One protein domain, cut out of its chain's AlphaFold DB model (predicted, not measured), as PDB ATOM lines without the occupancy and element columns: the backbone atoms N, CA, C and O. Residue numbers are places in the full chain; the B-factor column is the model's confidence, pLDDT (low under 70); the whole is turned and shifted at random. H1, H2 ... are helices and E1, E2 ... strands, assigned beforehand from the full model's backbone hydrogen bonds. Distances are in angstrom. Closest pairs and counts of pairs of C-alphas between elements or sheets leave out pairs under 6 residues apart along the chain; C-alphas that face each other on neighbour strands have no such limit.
ATOM      1  N   SER A 106     300.491 259.563 206.370       90.94
ATOM      2  CA  SER A 106     300.552 258.590 205.282       90.94
ATOM      3  C   SER A 106     299.747 257.335 205.593       90.94
ATOM      4  O   SER A 106     299.736 256.834 206.722       90.94
ATOM      5  N   LEU A 107     299.089 256.813 204.562       93.06
ATOM      6  CA  LEU A 107     298.304 255.583 204.585       93.06
ATOM      7  C   LEU A 107     299.059 254.378 204.021       93.06
ATOM      8  O   LEU A 107     298.527 253.274 204.094       93.06
ATOM      9  N   LYS A 108     300.280 254.542 203.495       94.75
ATOM     10  CA  LYS A 108     301.031 253.478 202.794       94.75
ATOM     11  C   LYS A 108     301.078 252.163 203.574       94.75
ATOM     12  O   LYS A 108     300.651 251.130 203.065       94.75
ATOM     13  N   LYS A 109     301.464 252.217 204.850       93.75
ATOM     14  CA  LYS A 109     301.490 251.041 205.732       93.75
ATOM     15  C   LYS A 109     300.110 250.414 205.958       93.75
ATOM     16  O   LYS A 109     299.983 249.194 206.016       93.75
ATOM     17  N   SER A 110     299.072 251.240 206.085       93.25
ATOM     18  CA  SER A 110     297.691 250.763 206.222       93.25
ATOM     19  C   SER A 110     297.196 250.090 204.937       93.25
ATOM     20  O   SER A 110     296.547 249.050 205.006       93.25
ATOM     21  N   ILE A 111     297.540 250.643 203.770       95.12
ATOM     22  CA  ILE A 111     297.239 250.065 202.454       95.12
ATOM     23  C   ILE A 111     297.923 248.704 202.314       95.12
ATOM     24  O   ILE A 111     297.254 247.720 202.007       95.12
ATOM     25  N   ASP A 112     299.224 248.624 202.605       94.44
ATOM     26  CA  ASP A 112     299.974 247.367 202.551       94.44
ATOM     27  C   ASP A 112     299.371 246.300 203.460       94.44
ATOM     28  O   ASP A 112     299.205 245.155 203.041       94.44
ATOM     29  N   PHE A 113     299.006 246.666 204.690       94.56
ATOM     30  CA  PHE A 113     298.337 245.747 205.603       94.56
ATOM     31  C   PHE A 113     297.028 245.224 204.995       94.56
ATOM     32  O   PHE A 113     296.848 244.016 204.865       94.56
ATOM     33  N   LEU A 114     296.130 246.117 204.570       94.56
ATOM     34  CA  LEU A 114     294.794 245.742 204.099       94.56
ATOM     35  C   LEU A 114     294.810 244.904 202.819       94.56
ATOM     36  O   LEU A 114     293.993 243.996 202.675       94.56
ATOM     37  N   LEU A 115     295.730 245.191 201.897       93.75
ATOM     38  CA  LEU A 115     295.825 244.487 200.617       93.75
ATOM     39  C   LEU A 115     296.594 243.158 200.701       93.75
ATOM     40  O   LEU A 115     296.588 242.386 199.742       93.75
ATOM     41  N   ASN A 116     297.252 242.876 201.829       92.62
ATOM     42  CA  ASN A 116     297.938 241.604 202.085       92.62
ATOM     43  C   ASN A 116     297.297 240.786 203.222       92.62
ATOM     44  O   ASN A 116     297.729 239.667 203.500       92.62
ATOM     45  N   GLU A 117     296.268 241.320 203.879       91.31
ATOM     46  CA  GLU A 117     295.580 240.681 204.995       91.31
ATOM     47  C   GLU A 117     294.820 239.429 204.533       91.31
ATOM     48  O   GLU A 117     293.810 239.508 203.831       91.31
ATOM     49  N   LYS A 118     295.275 238.251 204.982       88.06
ATOM     50  CA  LYS A 118     294.722 236.943 204.578       88.06
ATOM     51  C   LYS A 118     293.227 236.809 204.853       88.06
ATOM     52  O   LYS A 118     292.529 236.104 204.131       88.06
ATOM     53  N   SER A 119     292.720 237.463 205.899       87.00
ATOM     54  CA  SER A 119     291.298 237.390 206.230       87.00
ATOM     55  C   SER A 119     290.404 238.183 205.264       87.00
ATOM     56  O   SER A 119     289.178 238.070 205.347       87.00
ATOM     57  N   ILE A 120     290.962 239.016 204.381       90.06
ATOM     58  CA  ILE A 120     290.218 239.783 203.381       90.06
ATOM     59  C   ILE A 120     290.311 239.072 202.031       90.06
ATOM     60  O   ILE A 120     291.359 239.017 201.397       90.06
ATOM     61  N   ASN A 121     289.172 238.583 201.540       93.25
ATOM     62  CA  ASN A 121     289.082 238.106 200.166       93.25
ATOM     63  C   ASN A 121     288.908 239.304 199.218       93.25
ATOM     64  O   ASN A 121     287.805 239.842 199.088       93.25
ATOM     65  N   LEU A 122     289.991 239.698 198.547       93.44
ATOM     66  CA  LEU A 122     290.010 240.829 197.618       93.44
ATOM     67  C   LEU A 122     289.061 240.653 196.421       93.44
ATOM     68  O   LEU A 122     288.463 241.629 195.988       93.44
ATOM     69  N   GLN A 123     288.818 239.422 195.954       93.00
ATOM     70  CA  GLN A 123     287.853 239.152 194.873       93.00
ATOM     71  C   GLN A 123     286.402 239.423 195.298       93.00
ATOM     72  O   GLN A 123     285.540 239.682 194.466       93.00
ATOM     73  N   LYS A 124     286.120 239.367 196.605       95.25
ATOM     74  CA  LYS A 124     284.809 239.677 197.202       95.25
ATOM     75  C   LYS A 124     284.792 241.051 197.877       95.25
ATOM     76  O   LYS A 124     283.949 241.296 198.747       95.25
ATOM     77  N   THR A 125     285.738 241.920 197.521       96.00
ATOM     78  CA  THR A 125     285.907 243.247 198.110       96.00
ATOM     79  C   THR A 125     285.671 244.327 197.062       96.00
ATOM     80  O   THR A 125     286.269 244.290 195.993       96.00
ATOM     81  N   LEU A 126     284.832 245.312 197.383       96.12
ATOM     82  CA  LEU A 126     284.790 246.572 196.638       96.12
ATOM     83  C   LEU A 126     285.722 247.573 197.311       96.12
ATOM     84  O   LEU A 126     285.681 247.723 198.535       96.12
ATOM     85  N   LEU A 127     286.529 248.268 196.515       96.88
ATOM     86  CA  LEU A 127     287.408 249.322 196.998       96.88
ATOM     87  C   LEU A 127     286.954 250.663 196.420       96.88
ATOM     88  O   LEU A 127     287.006 250.900 195.213       96.88
ATOM     89  N   PHE A 128     286.493 251.535 197.309       95.81
ATOM     90  CA  PHE A 128     286.023 252.874 196.996       95.81
ATOM     91  C   PHE A 128     286.973 253.924 197.551       95.81
ATOM     92  O   PHE A 128     287.514 253.769 198.645       95.81
ATOM     93  N   ARG A 129     287.127 255.023 196.814       94.69
ATOM     94  CA  ARG A 129     287.793 256.239 197.289       94.69
ATOM     95  C   ARG A 129     286.977 257.473 196.943       94.69
ATOM     96  O   ARG A 129     286.215 257.450 195.983       94.69
ATOM     97  N   ASP A 130     287.194 258.560 197.664       91.62
ATOM     98  CA  ASP A 130     286.770 259.897 197.242       91.62
ATOM     99  C   ASP A 130     287.992 260.711 196.752       91.62
ATOM    100  O   ASP A 130     289.006 260.152 196.313       91.62
ATOM    101  N   LYS A 131     287.889 262.045 196.781       91.56
ATOM    102  CA  LYS A 131     288.984 262.976 196.455       91.56
ATOM    103  C   LYS A 131     289.758 263.464 197.691       91.56
ATOM    104  O   LYS A 131     290.516 264.421 197.588       91.56
ATOM    105  N   SER A 132     289.535 262.877 198.866       89.56
ATOM    106  CA  SER A 132     290.096 263.373 200.130       89.56
ATOM    107  C   SER A 132     291.507 262.862 200.430       89.56
ATOM    108  O   SER A 132     292.181 263.429 201.290       89.56
ATOM    109  N   LEU A 133     291.962 261.815 199.736       90.00
ATOM    110  CA  LEU A 133     293.335 261.329 199.843       90.00
ATOM    111  C   LEU A 133     294.326 262.338 199.256       90.00
ATOM    112  O   LEU A 133     294.047 262.980 198.246       90.00
ATOM    113  N   ASN A 134     295.510 262.434 199.862       90.50
ATOM    114  CA  ASN A 134     296.624 263.151 199.247       90.50
ATOM    115  C   ASN A 134     297.162 262.372 198.028       90.50
ATOM    116  O   ASN A 134     296.957 261.162 197.913       90.50
ATOM    117  N   ASN A 135     297.873 263.067 197.135       93.75
ATOM    118  CA  ASN A 135     298.373 262.479 195.887       93.75
ATOM    119  C   ASN A 135     299.328 261.301 196.130       93.75
ATOM    120  O   ASN A 135     299.231 260.296 195.437       93.75
ATOM    121  N   GLU A 136     300.202 261.380 197.138       94.31
ATOM    122  CA  GLU A 136     301.180 260.321 197.414       94.31
ATOM    123  C   GLU A 136     300.518 259.004 197.845       94.31
ATOM    124  O   GLU A 136     300.921 257.929 197.403       94.31
ATOM    125  N   ASP A 137     299.515 259.069 198.721       94.56
ATOM    126  CA  ASP A 137     298.765 257.895 199.168       94.56
ATOM    127  C   ASP A 137     297.825 257.384 198.064       94.56
ATOM    128  O   ASP A 137     297.615 256.175 197.962       94.56
ATOM    129  N   LEU A 138     297.292 258.274 197.216       95.75
ATOM    130  CA  LEU A 138     296.483 257.905 196.053       95.75
ATOM    131  C   LEU A 138     297.303 257.125 195.020       95.75
ATOM    132  O   LEU A 138     296.913 256.022 194.644       95.75
ATOM    133  N   GLU A 139     298.444 257.666 194.592       97.19
ATOM    134  CA  GLU A 139     299.353 257.003 193.652       97.19
ATOM    135  C   GLU A 139     299.806 255.648 194.196       97.19
ATOM    136  O   GLU A 139     299.852 254.648 193.474       97.19
ATOM    137  N   TYR A 140     300.090 255.593 195.500       97.44
ATOM    138  CA  TYR A 140     300.457 254.355 196.166       97.44
ATOM    139  C   TYR A 140     299.316 253.329 196.162       97.44
ATOM    140  O   TYR A 140     299.538 252.169 195.807       97.44
ATOM    141  N   LEU A 141     298.095 253.745 196.512       96.81
ATOM    142  CA  LEU A 141     296.904 252.898 196.487       96.81
ATOM    143  C   LEU A 141     296.627 252.365 195.079       96.81
ATOM    144  O   LEU A 141     296.376 251.174 194.924       96.81
ATOM    145  N   GLU A 142     296.706 253.211 194.051       96.56
ATOM    146  CA  GLU A 142     296.471 252.815 192.658       96.56
ATOM    147  C   GLU A 142     297.547 251.849 192.149       96.56
ATOM    148  O   GLU A 142     297.221 250.851 191.502       96.56
ATOM    149  N   LYS A 143     298.819 252.081 192.496       97.56
ATOM    150  CA  LYS A 143     299.912 251.149 192.197       97.56
ATOM    151  C   LYS A 143     299.674 249.785 192.848       97.56
ATOM    152  O   LYS A 143     299.694 248.767 192.157       97.56
ATOM    153  N   LYS A 144     299.400 249.754 194.156       97.12
ATOM    154  CA  LYS A 144     299.147 248.503 194.890       97.12
ATOM    155  C   LYS A 144     297.866 247.801 194.445       97.12
ATOM    156  O   LYS A 144     297.842 246.576 194.366       97.12
ATOM    157  N   GLY A 145     296.828 248.559 194.099       94.50
ATOM    158  CA  GLY A 145     295.597 248.035 193.515       94.50
ATOM    159  C   GLY A 145     295.865 247.295 192.206       94.50
ATOM    160  O   GLY A 145     295.445 246.150 192.065       94.50
ATOM    161  N   LYS A 146     296.650 247.891 191.296       95.50
ATOM    162  CA  LYS A 146     297.068 247.248 190.037       95.50
ATOM    163  C   LYS A 146     297.889 245.980 190.277       95.50
ATOM    164  O   LYS A 146     297.574 244.947 189.696       95.50
ATOM    165  N   GLU A 147     298.877 246.025 191.176       95.62
ATOM    166  CA  GLU A 147     299.693 244.852 191.553       95.62
ATOM    167  C   GLU A 147     298.837 243.678 192.072       95.62
ATOM    168  O   GLU A 147     299.202 242.515 191.904       95.62
ATOM    169  N   LYS A 148     297.693 243.972 192.701       93.81
ATOM    170  CA  LYS A 148     296.761 242.984 193.265       93.81
ATOM    171  C   LYS A 148     295.535 242.706 192.390       93.81
ATOM    172  O   LYS A 148     294.655 241.966 192.824       93.81
ATOM    173  N   ASN A 149     295.472 243.276 191.184       92.31
ATOM    174  CA  ASN A 149     294.326 243.199 190.275       92.31
ATOM    175  C   ASN A 149     292.987 243.613 190.932       92.31
ATOM    176  O   ASN A 149     291.965 242.941 190.793       92.31
ATOM    177  N   ILE A 150     293.008 244.708 191.698       92.88
ATOM    178  CA  ILE A 150     291.838 245.284 192.368       92.88
ATOM    179  C   ILE A 150     291.404 246.540 191.620       92.88
ATOM    180  O   ILE A 150     292.179 247.485 191.467       92.88
ATOM    181  N   ASN A 151     290.128 246.593 191.243       91.00
ATOM    182  CA  ASN A 151     289.523 247.809 190.715       91.00
ATOM    183  C   ASN A 151     289.185 248.780 191.851       91.00
ATOM    184  O   ASN A 151     288.471 248.432 192.793       91.00
ATOM    185  N   ILE A 152     289.678 250.013 191.734       95.81
ATOM    186  CA  ILE A 152     289.418 251.109 192.670       95.81
ATOM    187  C   ILE A 152     288.422 252.064 192.017       95.81
ATOM    188  O   ILE A 152     288.727 252.674 190.992       95.81
ATOM    189  N   THR A 153     287.233 252.218 192.596       95.56
ATOM    190  CA  THR A 153     286.225 253.145 192.064       95.56
ATOM    191  C   THR A 153     286.295 254.486 192.788       95.56
ATOM    192  O   THR A 153     286.150 254.562 194.010       95.56
ATOM    193  N   LEU A 154     286.491 255.558 192.019       95.69
ATOM    194  CA  LEU A 154     286.337 256.927 192.503       95.69
ATOM    195  C   LEU A 154     284.855 257.258 192.664       95.69
ATOM    196  O   LEU A 154     284.118 257.243 191.682       95.69
ATOM    197  N   ILE A 155     284.442 257.610 193.876       94.50
ATOM    198  CA  ILE A 155     283.111 258.120 194.190       94.50
ATOM    199  C   ILE A 155     283.112 259.645 194.121       94.50
ATOM    200  O   ILE A 155     283.961 260.317 194.707       94.50
ATOM    201  N   ASN A 156     282.155 260.197 193.391       93.06
ATOM    202  CA  ASN A 156     281.972 261.629 193.206       93.06
ATOM    203  C   ASN A 156     280.475 261.959 193.088       93.06
ATOM    204  O   ASN A 156     279.615 261.084 193.161       93.06
ATOM    205  N   GLU A 157     280.159 263.231 192.872       89.38
ATOM    206  CA  GLU A 157     278.778 263.711 192.791       89.38
ATOM    207  C   GLU A 157     277.955 263.042 191.680       89.38
ATOM    208  O   GLU A 157     276.744 262.888 191.830       89.38
ATOM    209  N   THR A 158     278.592 262.585 190.596       91.00
ATOM    210  CA  THR A 158     277.881 262.001 189.452       91.00
ATOM    211  C   THR A 158     277.512 260.538 189.669       91.00
ATOM    212  O   THR A 158     276.485 260.090 189.158       91.00
ATOM    213  N   ASN A 159     278.306 259.786 190.437       92.38
ATOM    214  CA  ASN A 159     278.093 258.349 190.618       92.38
ATOM    215  C   ASN A 159     277.652 257.928 192.028       92.38
ATOM    216  O   ASN A 159     277.217 256.788 192.206       92.38
ATOM    217  N   ILE A 160     277.691 258.828 193.019       90.94
ATOM    218  CA  ILE A 160     277.364 258.508 194.417       90.94
ATOM    219  C   ILE A 160     275.938 257.957 194.602       90.94
ATOM    220  O   ILE A 160     275.680 257.166 195.510       90.94
ATOM    221  N   SER A 161     274.995 258.332 193.735       90.12
ATOM    222  CA  SER A 161     273.620 257.814 193.738       90.12
ATOM    223  C   SER A 161     273.524 256.341 193.324       90.12
ATOM    224  O   SER A 161     272.601 255.645 193.756       90.12
ATOM    225  N   TYR A 162     274.487 255.849 192.543       92.19
ATOM    226  CA  TYR A 162     274.485 254.504 191.969       92.19
ATOM    227  C   TYR A 162     275.347 253.512 192.746       92.19
ATOM    228  O   TYR A 162     275.267 252.321 192.486       92.19
ATOM    229  N   ILE A 163     276.115 253.932 193.755       93.44
ATOM    230  CA  ILE A 163     277.087 253.049 194.430       93.44
ATOM    231  C   ILE A 163     276.473 251.781 195.041       93.44
ATOM    232  O   ILE A 163     277.144 250.759 195.167       93.44
ATOM    233  N   LYS A 164     275.180 251.818 195.386       91.62
ATOM    234  CA  LYS A 164     274.450 250.652 195.894       91.62
ATOM    235  C   LYS A 164     274.380 249.500 194.884       91.62
ATOM    236  O   LYS A 164     274.263 248.357 195.312       91.62
ATOM    237  N   THR A 165     274.441 249.782 193.577       91.81
ATOM    238  CA  THR A 165     274.305 248.774 192.509       91.81
ATOM    239  C   THR A 165     275.549 247.903 192.363       91.81
ATOM    240  O   THR A 165     275.440 246.762 191.930       91.81
ATOM    241  N   PHE A 166     276.714 248.391 192.798       92.38
ATOM    242  CA  PHE A 166     277.950 247.605 192.841       92.38
ATOM    243  C   PHE A 166     277.905 246.512 193.917       92.38
ATOM    244  O   PHE A 166     278.674 245.554 193.873       92.38
ATOM    245  N   ILE A 167     277.009 246.646 194.897       93.56
ATOM    246  CA  ILE A 167     276.891 245.721 196.018       93.56
ATOM    247  C   ILE A 167     276.022 244.546 195.576       93.56
ATOM    248  O   ILE A 167     274.796 244.627 195.588       93.56
ATOM    249  N   THR A 168     276.672 243.451 195.195       93.94
ATOM    250  CA  THR A 168     276.027 242.188 194.808       93.94
ATOM    251  C   THR A 168     276.093 241.165 195.957       93.94
ATOM    252  O   THR A 168     276.861 241.358 196.904       93.94
ATOM    253  N   PRO A 169     275.355 240.035 195.898       93.56
ATOM    254  CA  PRO A 169     275.401 238.999 196.942       93.56
ATOM    255  C   PRO A 169     276.802 238.419 197.218       93.56
ATOM    256  O   PRO A 169     277.072 237.892 198.308       93.56
ATOM    257  N   GLN A 170     277.681 238.475 196.212       94.56
ATOM    258  CA  GLN A 170     279.041 237.941 196.274       94.56
ATOM    259  C   GLN A 170     279.988 238.856 197.053       94.56
ATOM    260  O   GLN A 170     280.945 238.359 197.650       94.56
ATOM    261  N   ILE A 171     279.703 240.161 197.091       95.75
ATOM    262  CA  ILE A 171     280.497 241.132 197.837       95.75
ATOM    263  C   ILE A 171     280.315 240.878 199.331       95.75
ATOM    264  O   ILE A 171     279.197 240.752 199.831       95.75
ATOM    265  N   LYS A 172     281.436 240.775 200.047       95.31
ATOM    266  CA  LYS A 172     281.484 240.545 201.500       95.31
ATOM    267  C   LYS A 172     282.198 241.657 202.251       95.31
ATOM    268  O   LYS A 172     281.996 241.781 203.458       95.31
ATOM    269  N   THR A 173     283.002 242.456 201.558       96.12
ATOM    270  CA  THR A 173     283.762 243.546 202.166       96.12
ATOM    271  C   THR A 173     283.664 244.801 201.310       96.12
ATOM    272  O   THR A 173     283.723 244.725 200.084       96.12
ATOM    273  N   ILE A 174     283.551 245.960 201.948       95.44
ATOM    274  CA  ILE A 174     283.755 247.259 201.307       95.44
ATOM    275  C   ILE A 174     284.885 247.973 202.042       95.44
ATOM    276  O   ILE A 174     284.805 248.201 203.250       95.44
ATOM    277  N   MET A 175     285.935 248.316 201.305       95.81
ATOM    278  CA  MET A 175     286.996 249.206 201.758       95.81
ATOM    279  C   MET A 175     286.698 250.615 201.274       95.81
ATOM    280  O   MET A 175     286.602 250.844 200.069       95.81
ATOM    281  N   LEU A 176     286.566 251.553 202.204       93.81
ATOM    282  CA  LEU A 176     286.304 252.948 201.899       93.81
ATOM    283  C   LEU A 176     287.495 253.811 202.313       93.81
ATOM    284  O   LEU A 176     287.694 254.116 203.489       93.81
ATOM    285  N   PHE A 177     288.265 254.227 201.315       93.44
ATOM    286  CA  PHE A 177     289.354 255.180 201.446       93.44
ATOM    287  C   PHE A 177     288.820 256.611 201.301       93.44
ATOM    288  O   PHE A 177     289.007 257.268 200.278       93.44
ATOM    289  N   SER A 178     288.107 257.067 202.331       88.62
ATOM    290  CA  SER A 178     287.558 258.420 202.447       88.62
ATOM    291  C   SER A 178     287.869 258.976 203.834       88.62
ATOM    292  O   SER A 178     287.700 258.284 204.834       88.62
ATOM    293  N   LEU A 179     288.339 260.219 203.906       82.00
ATOM    294  CA  LEU A 179     288.604 260.932 205.159       82.00
ATOM    295  C   LEU A 179     287.450 261.854 205.567       82.00
ATOM    296  O   LEU A 179     287.369 262.241 206.732       82.00
ATOM    297  N   ARG A 180     286.583 262.240 204.620       78.69
ATOM    298  CA  ARG A 180     285.555 263.278 204.821       78.69
ATOM    299  C   ARG A 180     284.139 262.774 204.572       78.69
ATOM    300  O   ARG A 180     283.254 263.020 205.387       78.69
ATOM    301  N   ASP A 181     283.941 262.014 203.501       82.25
ATOM    302  CA  ASP A 181     282.610 261.720 202.964       82.25
ATOM    303  C   ASP A 181     282.056 260.351 203.388       82.25
ATOM    304  O   ASP A 181     281.018 259.916 202.879       82.25
ATOM    305  N   ASN A 182     282.696 259.684 204.359       83.31
ATOM    306  CA  ASN A 182     282.282 258.366 204.852       83.31
ATOM    307  C   ASN A 182     280.780 258.291 205.147       83.31
ATOM    308  O   ASN A 182     280.119 257.361 204.699       83.31
ATOM    309  N   ASN A 183     280.216 259.280 205.843       82.81
ATOM    310  CA  ASN A 183     278.805 259.251 206.244       82.81
ATOM    311  C   ASN A 183     277.862 259.331 205.037       82.81
ATOM    312  O   ASN A 183     276.867 258.608 204.968       82.81
ATOM    313  N   ILE A 184     278.185 260.182 204.058       85.88
ATOM    314  CA  ILE A 184     277.380 260.349 202.844       85.88
ATOM    315  C   ILE A 184     277.407 259.046 202.040       85.88
ATOM    316  O   ILE A 184     276.360 258.547 201.623       85.88
ATOM    317  N   ILE A 185     278.595 258.461 201.882       88.88
ATOM    318  CA  ILE A 185     278.805 257.220 201.135       88.88
ATOM    319  C   ILE A 185     278.108 256.046 201.838       88.88
ATOM    320  O   ILE A 185     277.322 255.330 201.215       88.88
ATOM    321  N   LEU A 186     278.301 255.879 203.148       89.25
ATOM    322  CA  LEU A 186     277.666 254.817 203.935       89.25
ATOM    323  C   LEU A 186     276.136 254.898 203.888       89.25
ATOM    324  O   LEU A 186     275.487 253.868 203.713       89.25
ATOM    325  N   LYS A 187     275.551 256.103 203.949       88.38
ATOM    326  CA  LYS A 187     274.096 256.310 203.817       88.38
ATOM    327  C   LYS A 187     273.553 255.902 202.445       88.38
ATOM    328  O   LYS A 187     272.382 255.551 202.311       88.38
ATOM    329  N   LYS A 188     274.362 255.984 201.391       90.44
ATOM    330  CA  LYS A 188     273.954 255.549 200.049       90.44
ATOM    331  C   LYS A 188     274.093 254.035 199.896       90.44
ATOM    332  O   LYS A 188     273.165 253.408 199.383       90.44
ATOM    333  N   ILE A 189     275.179 253.459 200.418       90.56
ATOM    334  CA  ILE A 189     275.425 252.007 200.485       90.56
ATOM    335  C   ILE A 189     274.343 251.298 201.316       90.56
ATOM    336  O   ILE A 189     273.895 250.220 200.926       90.56
ATOM    337  N   SER A 190     273.870 251.900 202.412       89.44
ATOM    338  CA  SER A 190     272.863 251.294 203.297       89.44
ATOM    339  C   SER A 190     271.514 251.011 202.633       89.44
ATOM    340  O   SER A 190     270.750 250.195 203.140       89.44
ATOM    341  N   ASN A 191     271.244 251.612 201.470       88.94
ATOM    342  CA  ASN A 191     270.051 251.332 200.668       88.94
ATOM    343  C   ASN A 191     270.169 250.047 199.827       88.94
ATOM    344  O   ASN A 191     269.243 249.720 199.085       88.94
ATOM    345  N   SER A 192     271.306 249.348 199.867       90.25
ATOM    346  CA  SER A 192     271.452 248.044 199.221       90.25
ATOM    347  C   SER A 192     270.778 246.945 200.049       90.25
ATOM    348  O   SER A 192     270.982 246.891 201.265       90.25
ATOM    349  N   PRO A 193     270.062 245.996 199.413       91.06
ATOM    350  CA  PRO A 193     269.477 244.853 200.117       91.06
ATOM    351  C   PRO A 193     270.530 243.962 200.798       91.06
ATOM    352  O   PRO A 193     270.215 243.247 201.747       91.06
ATOM    353  N   PHE A 194     271.794 244.019 200.366       93.06
ATOM    354  CA  PHE A 194     272.869 243.184 200.912       93.06
ATOM    355  C   PHE A 194     273.687 243.869 202.009       93.06
ATOM    356  O   PHE A 194     274.602 243.250 202.548       93.06
ATOM    357  N   PHE A 195     273.365 245.114 202.379       90.88
ATOM    358  CA  PHE A 195     274.159 245.930 203.304       90.88
ATOM    359  C   PHE A 195     274.511 245.219 204.622       90.88
ATOM    360  O   PHE A 195     275.660 245.246 205.056       90.88
ATOM    361  N   LYS A 196     273.553 244.503 205.226       89.75
ATOM    362  CA  LYS A 196     273.751 243.779 206.498       89.75
ATOM    363  C   LYS A 196     274.777 242.636 206.415       89.75
ATOM    364  O   LYS A 196     275.231 242.144 207.451       89.75
ATOM    365  N   ASN A 197     275.138 242.201 205.208       90.75
ATOM    366  CA  ASN A 197     276.094 241.120 204.958       90.75
ATOM    367  C   ASN A 197     277.504 241.631 204.640       90.75
ATOM    368  O   ASN A 197     278.404 240.819 204.422       90.75
ATOM    369  N   ILE A 198     277.691 242.951 204.605       93.69
ATOM    370  CA  ILE A 198     278.953 243.587 204.255       93.69
ATOM    371  C   ILE A 198     279.750 243.915 205.513       93.69
ATOM    372  O   ILE A 198     279.243 244.548 206.438       93.69
ATOM    373  N   ASN A 199     281.021 243.524 205.504       93.94
ATOM    374  CA  ASN A 199     282.022 244.016 206.436       93.94
ATOM    375  C   ASN A 199     282.677 245.287 205.888       93.94
ATOM    376  O   ASN A 199     282.999 245.363 204.704       93.94
ATOM    377  N   PHE A 200     282.932 246.269 206.741       93.25
ATOM    378  CA  PHE A 200     283.511 247.546 206.338       93.25
ATOM    379  C   PHE A 200     284.950 247.700 206.816       93.25
ATOM    380  O   PHE A 200     285.308 247.286 207.919       93.25
ATOM    381  N   VAL A 201     285.762 248.336 205.979       93.62
ATOM    382  CA  VAL A 201     287.068 248.887 206.338       93.62
ATOM    383  C   VAL A 201     287.021 250.380 206.060       93.62
ATOM    384  O   VAL A 201     286.792 250.764 204.917       93.62
ATOM    385  N   LEU A 202     287.195 251.208 207.088       90.56
ATOM    386  CA  LEU A 202     286.970 252.657 207.005       90.56
ATOM    387  C   LEU A 202     288.187 253.447 207.489       90.56
ATOM    388  O   LEU A 202     288.960 252.948 208.310       90.56
ATOM    389  N   ILE A 203     288.319 254.696 207.034       86.19
ATOM    390  CA  ILE A 203     289.290 255.661 207.565       86.19
ATOM    391  C   ILE A 203     288.568 256.720 208.401       86.19
ATOM    392  O   ILE A 203     287.538 257.249 207.999       86.19
ATOM    393  N   GLY A 204     289.137 257.062 209.554       77.00
ATOM    394  CA  GLY A 204     288.578 258.018 210.499       77.00
ATOM    395  C   GLY A 204     287.481 257.412 211.368       77.00
ATOM    396  O   GLY A 204     287.108 256.247 211.248       77.00
ATOM    397  N   ASN A 205     286.988 258.213 212.302       64.69
ATOM    398  CA  ASN A 205     285.985 257.789 213.265       64.69
ATOM    399  C   ASN A 205     284.563 257.919 212.690       64.69
ATOM    400  O   ASN A 205     284.205 258.951 212.127       64.69
ATOM    401  N   THR A 206     283.747 256.877 212.864       62.19
ATOM    402  CA  THR A 206     282.341 256.803 212.421       62.19
ATOM    403  C   THR A 206     281.338 256.755 213.579       62.19
ATOM    404  O   THR A 206     280.182 256.368 213.400       62.19
ATOM    405  N   ARG A 207     281.762 257.160 214.789       54.84
ATOM    406  CA  ARG A 207     281.039 257.014 216.072       54.84
ATOM    407  C   ARG A 207     279.575 257.467 216.091       54.84
ATOM    408  O   ARG A 207     278.847 256.995 216.957       54.84
ATOM    409  N   LYS A 208     279.128 258.369 215.210       51.00
ATOM    410  CA  LYS A 208     277.729 258.838 215.217       51.00
ATOM    411  C   LYS A 208     276.759 257.932 214.449       51.00
ATOM    412  O   LYS A 208     275.582 257.936 214.788       51.00
ATOM    413  N   ASP A 209     277.246 257.071 213.553       49.34
ATOM    414  CA  ASP A 209     276.398 256.251 212.667       49.34
ATOM    415  C   ASP A 209     276.723 254.738 212.733       49.34
ATOM    416  O   ASP A 209     276.152 253.920 212.008       49.34
ATOM    417  N   SER A 210     277.632 254.334 213.631       53.78
ATOM    418  CA  SER A 210     278.248 252.998 213.653       53.78
ATOM    419  C   SER A 210     277.350 251.844 214.111       53.78
ATOM    420  O   SER A 210     277.725 250.690 213.917       53.78
ATOM    421  N   LYS A 211     276.158 252.097 214.672       57.66
ATOM    422  CA  LYS A 211     275.291 251.016 215.191       57.66
ATOM    423  C   LYS A 211     274.806 250.036 214.111       57.66
ATOM    424  O   LYS A 211     274.324 248.964 214.457       57.66
ATOM    425  N   ILE A 212     274.911 250.391 212.828       63.72
ATOM    426  CA  ILE A 212     274.325 249.619 211.719       63.72
ATOM    427  C   ILE A 212     275.397 248.917 210.854       63.72
ATOM    428  O   ILE A 212     275.063 248.017 210.085       63.72
ATOM    429  N   ILE A 213     276.685 249.263 210.982       80.19
ATOM    430  CA  ILE A 213     277.758 248.696 210.143       80.19
ATOM    431  C   ILE A 213     278.548 247.599 210.861       80.19
ATOM    432  O   ILE A 213     278.929 247.738 212.020       80.19
ATOM    433  N   LYS A 214     278.871 246.519 210.142       86.81
ATOM    434  CA  LYS A 214     279.822 245.498 210.607       86.81
ATOM    435  C   LYS A 214     281.242 245.960 210.289       86.81
ATOM    436  O   LYS A 214     281.760 245.696 209.208       86.81
ATOM    437  N   LEU A 215     281.850 246.722 211.189       87.50
ATOM    438  CA  LEU A 215     283.211 247.228 211.013       87.50
ATOM    439  C   LEU A 215     284.223 246.103 211.265       87.50
ATOM    440  O   LEU A 215     284.204 245.491 212.324       87.50
ATOM    441  N   LYS A 216     285.095 245.823 210.294       90.81
ATOM    442  CA  LYS A 216     286.166 244.822 210.415       90.81
ATOM    443  C   LYS A 216     287.500 245.464 210.779       90.81
ATOM    444  O   LYS A 216     288.211 244.969 211.650       90.81
ATOM    445  N   TYR A 217     287.826 246.562 210.103       90.25
ATOM    446  CA  TYR A 217     289.013 247.359 210.391       90.25
ATOM    447  C   TYR A 217     288.697 248.852 210.340       90.25
ATOM    448  O   TYR A 217     287.862 249.298 209.553       90.25
ATOM    449  N   ILE A 218     289.408 249.627 211.152       88.88
ATOM    450  CA  ILE A 218     289.378 251.089 211.139       88.88
ATOM    451  C   ILE A 218     290.801 251.637 211.090       88.88
ATOM    452  O   ILE A 218     291.668 251.219 211.857       88.88
ATOM    453  N   ILE A 219     291.034 252.575 210.182       87.31
ATOM    454  CA  ILE A 219     292.275 253.333 210.073       87.31
ATOM    455  C   ILE A 219     292.044 254.665 210.788       87.31
ATOM    456  O   ILE A 219     291.307 255.509 210.293       87.31
ATOM    457  N   THR A 220     292.603 254.858 211.980       86.19
ATOM    458  CA  THR A 220     292.341 256.057 212.800       86.19
ATOM    459  C   THR A 220     293.512 256.362 213.737       86.19
ATOM    460  O   THR A 220     294.483 255.608 213.771       86.19
ATOM    461  N   LEU A 221     293.427 257.459 214.498       86.94
ATOM    462  CA  LEU A 221     294.320 257.731 215.626       86.94
ATOM    463  C   LEU A 221     293.585 257.448 216.942       86.94
ATOM    464  O   LEU A 221     292.573 258.083 217.262       86.94
ATOM    465  N   LYS A 222     294.122 256.510 217.720       88.56
ATOM    466  CA  LYS A 222     293.711 256.253 219.105       88.56
ATOM    467  C   LYS A 222     294.479 257.148 220.071       88.56
ATOM    468  O   LYS A 222     295.496 257.748 219.725       88.56
ATOM    469  N   GLU A 223     294.051 257.178 221.332       89.56
ATOM    470  CA  GLU A 223     294.777 257.867 222.413       89.56
ATOM    471  C   GLU A 223     296.279 257.540 222.431       89.56
ATOM    472  O   GLU A 223     297.099 258.435 222.603       89.56
ATOM    473  N   SER A 224     296.658 256.270 222.239       89.75
ATOM    474  CA  SER A 224     298.063 255.838 222.204       89.75
ATOM    475  C   SER A 224     298.856 256.469 221.060       89.75
ATOM    476  O   SER A 224     300.019 256.825 221.251       89.75
ATOM    477  N   ASP A 225     298.230 256.649 219.897       91.12
ATOM    478  CA  ASP A 225     298.852 257.293 218.740       91.12
ATOM    479  C   ASP A 225     299.071 258.772 219.007       91.12
ATOM    480  O   ASP A 225     300.166 259.283 218.808       91.12
ATOM    481  N   LEU A 226     298.052 259.444 219.541       91.44
ATOM    482  CA  LEU A 226     298.119 260.856 219.904       91.44
ATOM    483  C   LEU A 226     299.181 261.111 220.985       91.44
ATOM    484  O   LEU A 226     299.938 262.075 220.887       91.44
ATOM    485  N   ILE A 227     299.310 260.202 221.961       92.00
ATOM    486  CA  ILE A 227     300.389 260.209 222.962       92.00
ATOM    487  C   ILE A 227     301.762 260.105 222.295       92.00
ATOM    488  O   ILE A 227     302.674 260.857 222.644       92.00
ATOM    489  N   LYS A 228     301.924 259.175 221.346       91.94
ATOM    490  CA  LYS A 228     303.176 259.007 220.602       91.94
ATOM    491  C   LYS A 228     303.497 260.263 219.789       91.94
ATOM    492  O   LYS A 228     304.634 260.725 219.814       91.94
ATOM    493  N   ILE A 229     302.496 260.824 219.113       92.19
ATOM    494  CA  ILE A 229     302.634 262.023 218.289       92.19
ATOM    495  C   ILE A 229     303.069 263.211 219.147       92.19
ATOM    496  O   ILE A 229     304.123 263.768 218.884       92.19
ATOM    497  N   VAL A 230     302.336 263.585 220.201       94.19
ATOM    498  CA  VAL A 230     302.658 264.811 220.964       94.19
ATOM    499  C   VAL A 230     304.038 264.763 221.633       94.19
ATOM    500  O   VAL A 230     304.690 265.795 221.785       94.19
ATOM    501  N   LYS A 231     304.517 263.570 222.007       92.62
ATOM    502  CA  LYS A 231     305.862 263.405 222.577       92.62
ATOM    503  C   LYS A 231     306.953 263.629 221.529       92.62
ATOM    504  O   LYS A 231     307.925 264.335 221.803       92.62
ATOM    505  N   ASN A 232     306.757 263.075 220.336       91.69
ATOM    506  CA  ASN A 232     307.784 263.002 219.299       91.69
ATOM    507  C   ASN A 232     307.667 264.097 218.233       91.69
ATOM    508  O   ASN A 232     308.582 264.246 217.436       91.69
ATOM    509  N   GLU A 240     302.570 257.518 210.122       86.50
ATOM    510  CA  GLU A 240     301.868 256.475 209.380       86.50
ATOM    511  C   GLU A 240     300.655 256.003 210.168       86.50
ATOM    512  O   GLU A 240     300.783 255.598 211.325       86.50
ATOM    513  N   PHE A 241     299.484 256.028 209.535       85.00
ATOM    514  CA  PHE A 241     298.261 255.562 210.168       85.00
ATOM    515  C   PHE A 241     298.342 254.089 210.575       85.00
ATOM    516  O   PHE A 241     298.841 253.234 209.835       85.00
ATOM    517  N   SER A 242     297.775 253.810 211.748       83.62
ATOM    518  CA  SER A 242     297.598 252.462 212.272       83.62
ATOM    519  C   SER A 242     296.250 251.883 211.838       83.62
ATOM    520  O   SER A 242     295.242 252.592 211.784       83.62
ATOM    521  N   VAL A 243     296.231 250.574 211.579       81.69
ATOM    522  CA  VAL A 243     295.008 249.802 211.328       81.69
ATOM    523  C   VAL A 243     294.607 249.086 212.610       81.69
ATOM    524  O   VAL A 243     295.417 248.392 213.223       81.69
ATOM    525  N   TYR A 244     293.343 249.213 212.996       81.88
ATOM    526  CA  TYR A 244     292.792 248.567 214.177       81.88
ATOM    527  C   TYR A 244     291.686 247.597 213.794       81.88
ATOM    528  O   TYR A 244     290.751 247.966 213.087       81.88
ATOM    529  N   LYS A 245     291.784 246.362 214.287       87.25
ATOM    530  CA  LYS A 245     290.700 245.378 214.218       87.25
ATOM    531  C   LYS A 245     289.592 245.762 215.207       87.25
ATOM    532  O   LYS A 245     289.910 246.252 216.293       87.25
ATOM    533  N   GLN A 246     288.340 245.559 214.809       83.12
ATOM    534  CA  GLN A 246     287.141 245.780 215.626       83.12
ATOM    535  C   GLN A 246     286.423 244.457 215.890       83.12
ATOM    536  O   GLN A 246     286.585 243.526 215.062       83.12
TER     537      GLN A 246
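Overview. This is residues 106 to 232 and 240 to 246 of the 246 residues of the protein "Putative lipoprotein" of Borreliella valaisiana VS116 (UniProt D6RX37). A twisted sheet of six strands runs through the body, with H1 over one face and H4 over the opposite face. H2 is side by side with H1 and grazes the sheet near its E2 edge, the short H3 touches H4, and H5 reaches away from the body next to the cut. The printed part has 134 residues, with five named helices and six named strands in the order H1 E1 H2 E2 H3 E3 H4 E4 E5 H5 E6. The sheet's order is E2 E1 E3 E4 E5 E6, mixed: the first five are parallel, and E6 is antiparallel to E5. The class is mixed, helices and strands; the whole is compact, with a radius of gyration of the C-alphas of 14.5 A and spans of 46 by 35 by 31 A.

Along the chain. H1, residues 108 to 116, begins at C-alpha 108 at (301.031, 253.478, 202.794) and is 12.3 A from first to last C-alpha. E1, residues 125 to 129, is 13.2 A long, and H2, residues 135 to 147, is the longest helix by residues at 18.2 A. E2 holds residues 152 to 154 over 6.6 A, and H3 holds residues 163 to 166 over 5.7 A. E3, residues 173 to 177, measures 12.9 A and begins at C-alpha 173 at (283.762, 243.546, 202.166). H4, residues 182 to 189, measures 10.3 A, and E4, residues 199 to 203, measures 13.8 A. E5, residues 214 to 220, is the longest strand by residues at 16.5 A, and H5, residues 223 to 232, spans 14.3 A. E6, residues 242 to 245, spans 10.1 A and ends at C-alpha 245 at (290.700, 245.378, 214.218).

Arrangement. E2 and E6 are the edge strands of the sheet. E2 and E1 are parallel at 37 degrees, with N 153 and O 127 2.9 A apart, within hydrogen-bond range. E1 and E3 stand at 17 degrees, with N 128 and O 175 at 2.8 A; E3 and E4 at 9 degrees, with N 176 and O 201 at 2.8 A; E4 and E5 at 16 degrees, with N 219 and O 202 at 2.8 A. E5 and E6 are antiparallel at 161 degrees, with N 218 and O 244 at 2.9 A. E1, H2, E2 and E3, H4, E4 are strand-helix-strand units, two parallel neighbour strands with a helix between them along the chain, each with a right-handed crossover. E2, H3, E3 is a split unit, with E1 between its strands in the sheet, also right-handed. H1 is on the sheet at a height of 9.8 A, over E5 and only just not over E4, on which 2 of its 9 C-alphas fall; it runs along the strands, at 7 degrees to E5 on the local plane. Its closest C-alphas to E6 are those of Ser 110 and Val 243, 5.8 A apart. H2 only grazes the sheet, with residues 138 to 146. H1 and H2 touch, at a shallow tilt of 19 degrees, the same way; the closest C-alphas are those of Lys 108 and Asp 137, 6.1 A apart. On the opposite face from H1, H4 is at a height of 10.0 A over E3, only just slantwise to the strands at 32 degrees on the local plane. H3 and H4 touch, with the C-alphas of Lys 164 and Ile 189 closest at 4.9 A; H3 is only just not on the sheet, with 4 pairs of C-alphas within 10 A. H5 is not on the sheet and touches no helix. In H1, H2, H4 and H5 every O i to N i+4 pair is within hydrogen-bond range, and H3 is too short for such a pair.

Size, cuts and confidence. The two C-alphas farthest apart, those of Pro 169 and Lys 231, are 46.7 A apart. Residues 233 to 239 are not printed, and C-alphas 232 and 240 are 13.3 A apart across this cut. Of the links that are printed whole, none is long. The mean pLDDT of the printed part is 89.3, and residues 205 to 212, in the link from E4 to E5, are under 70.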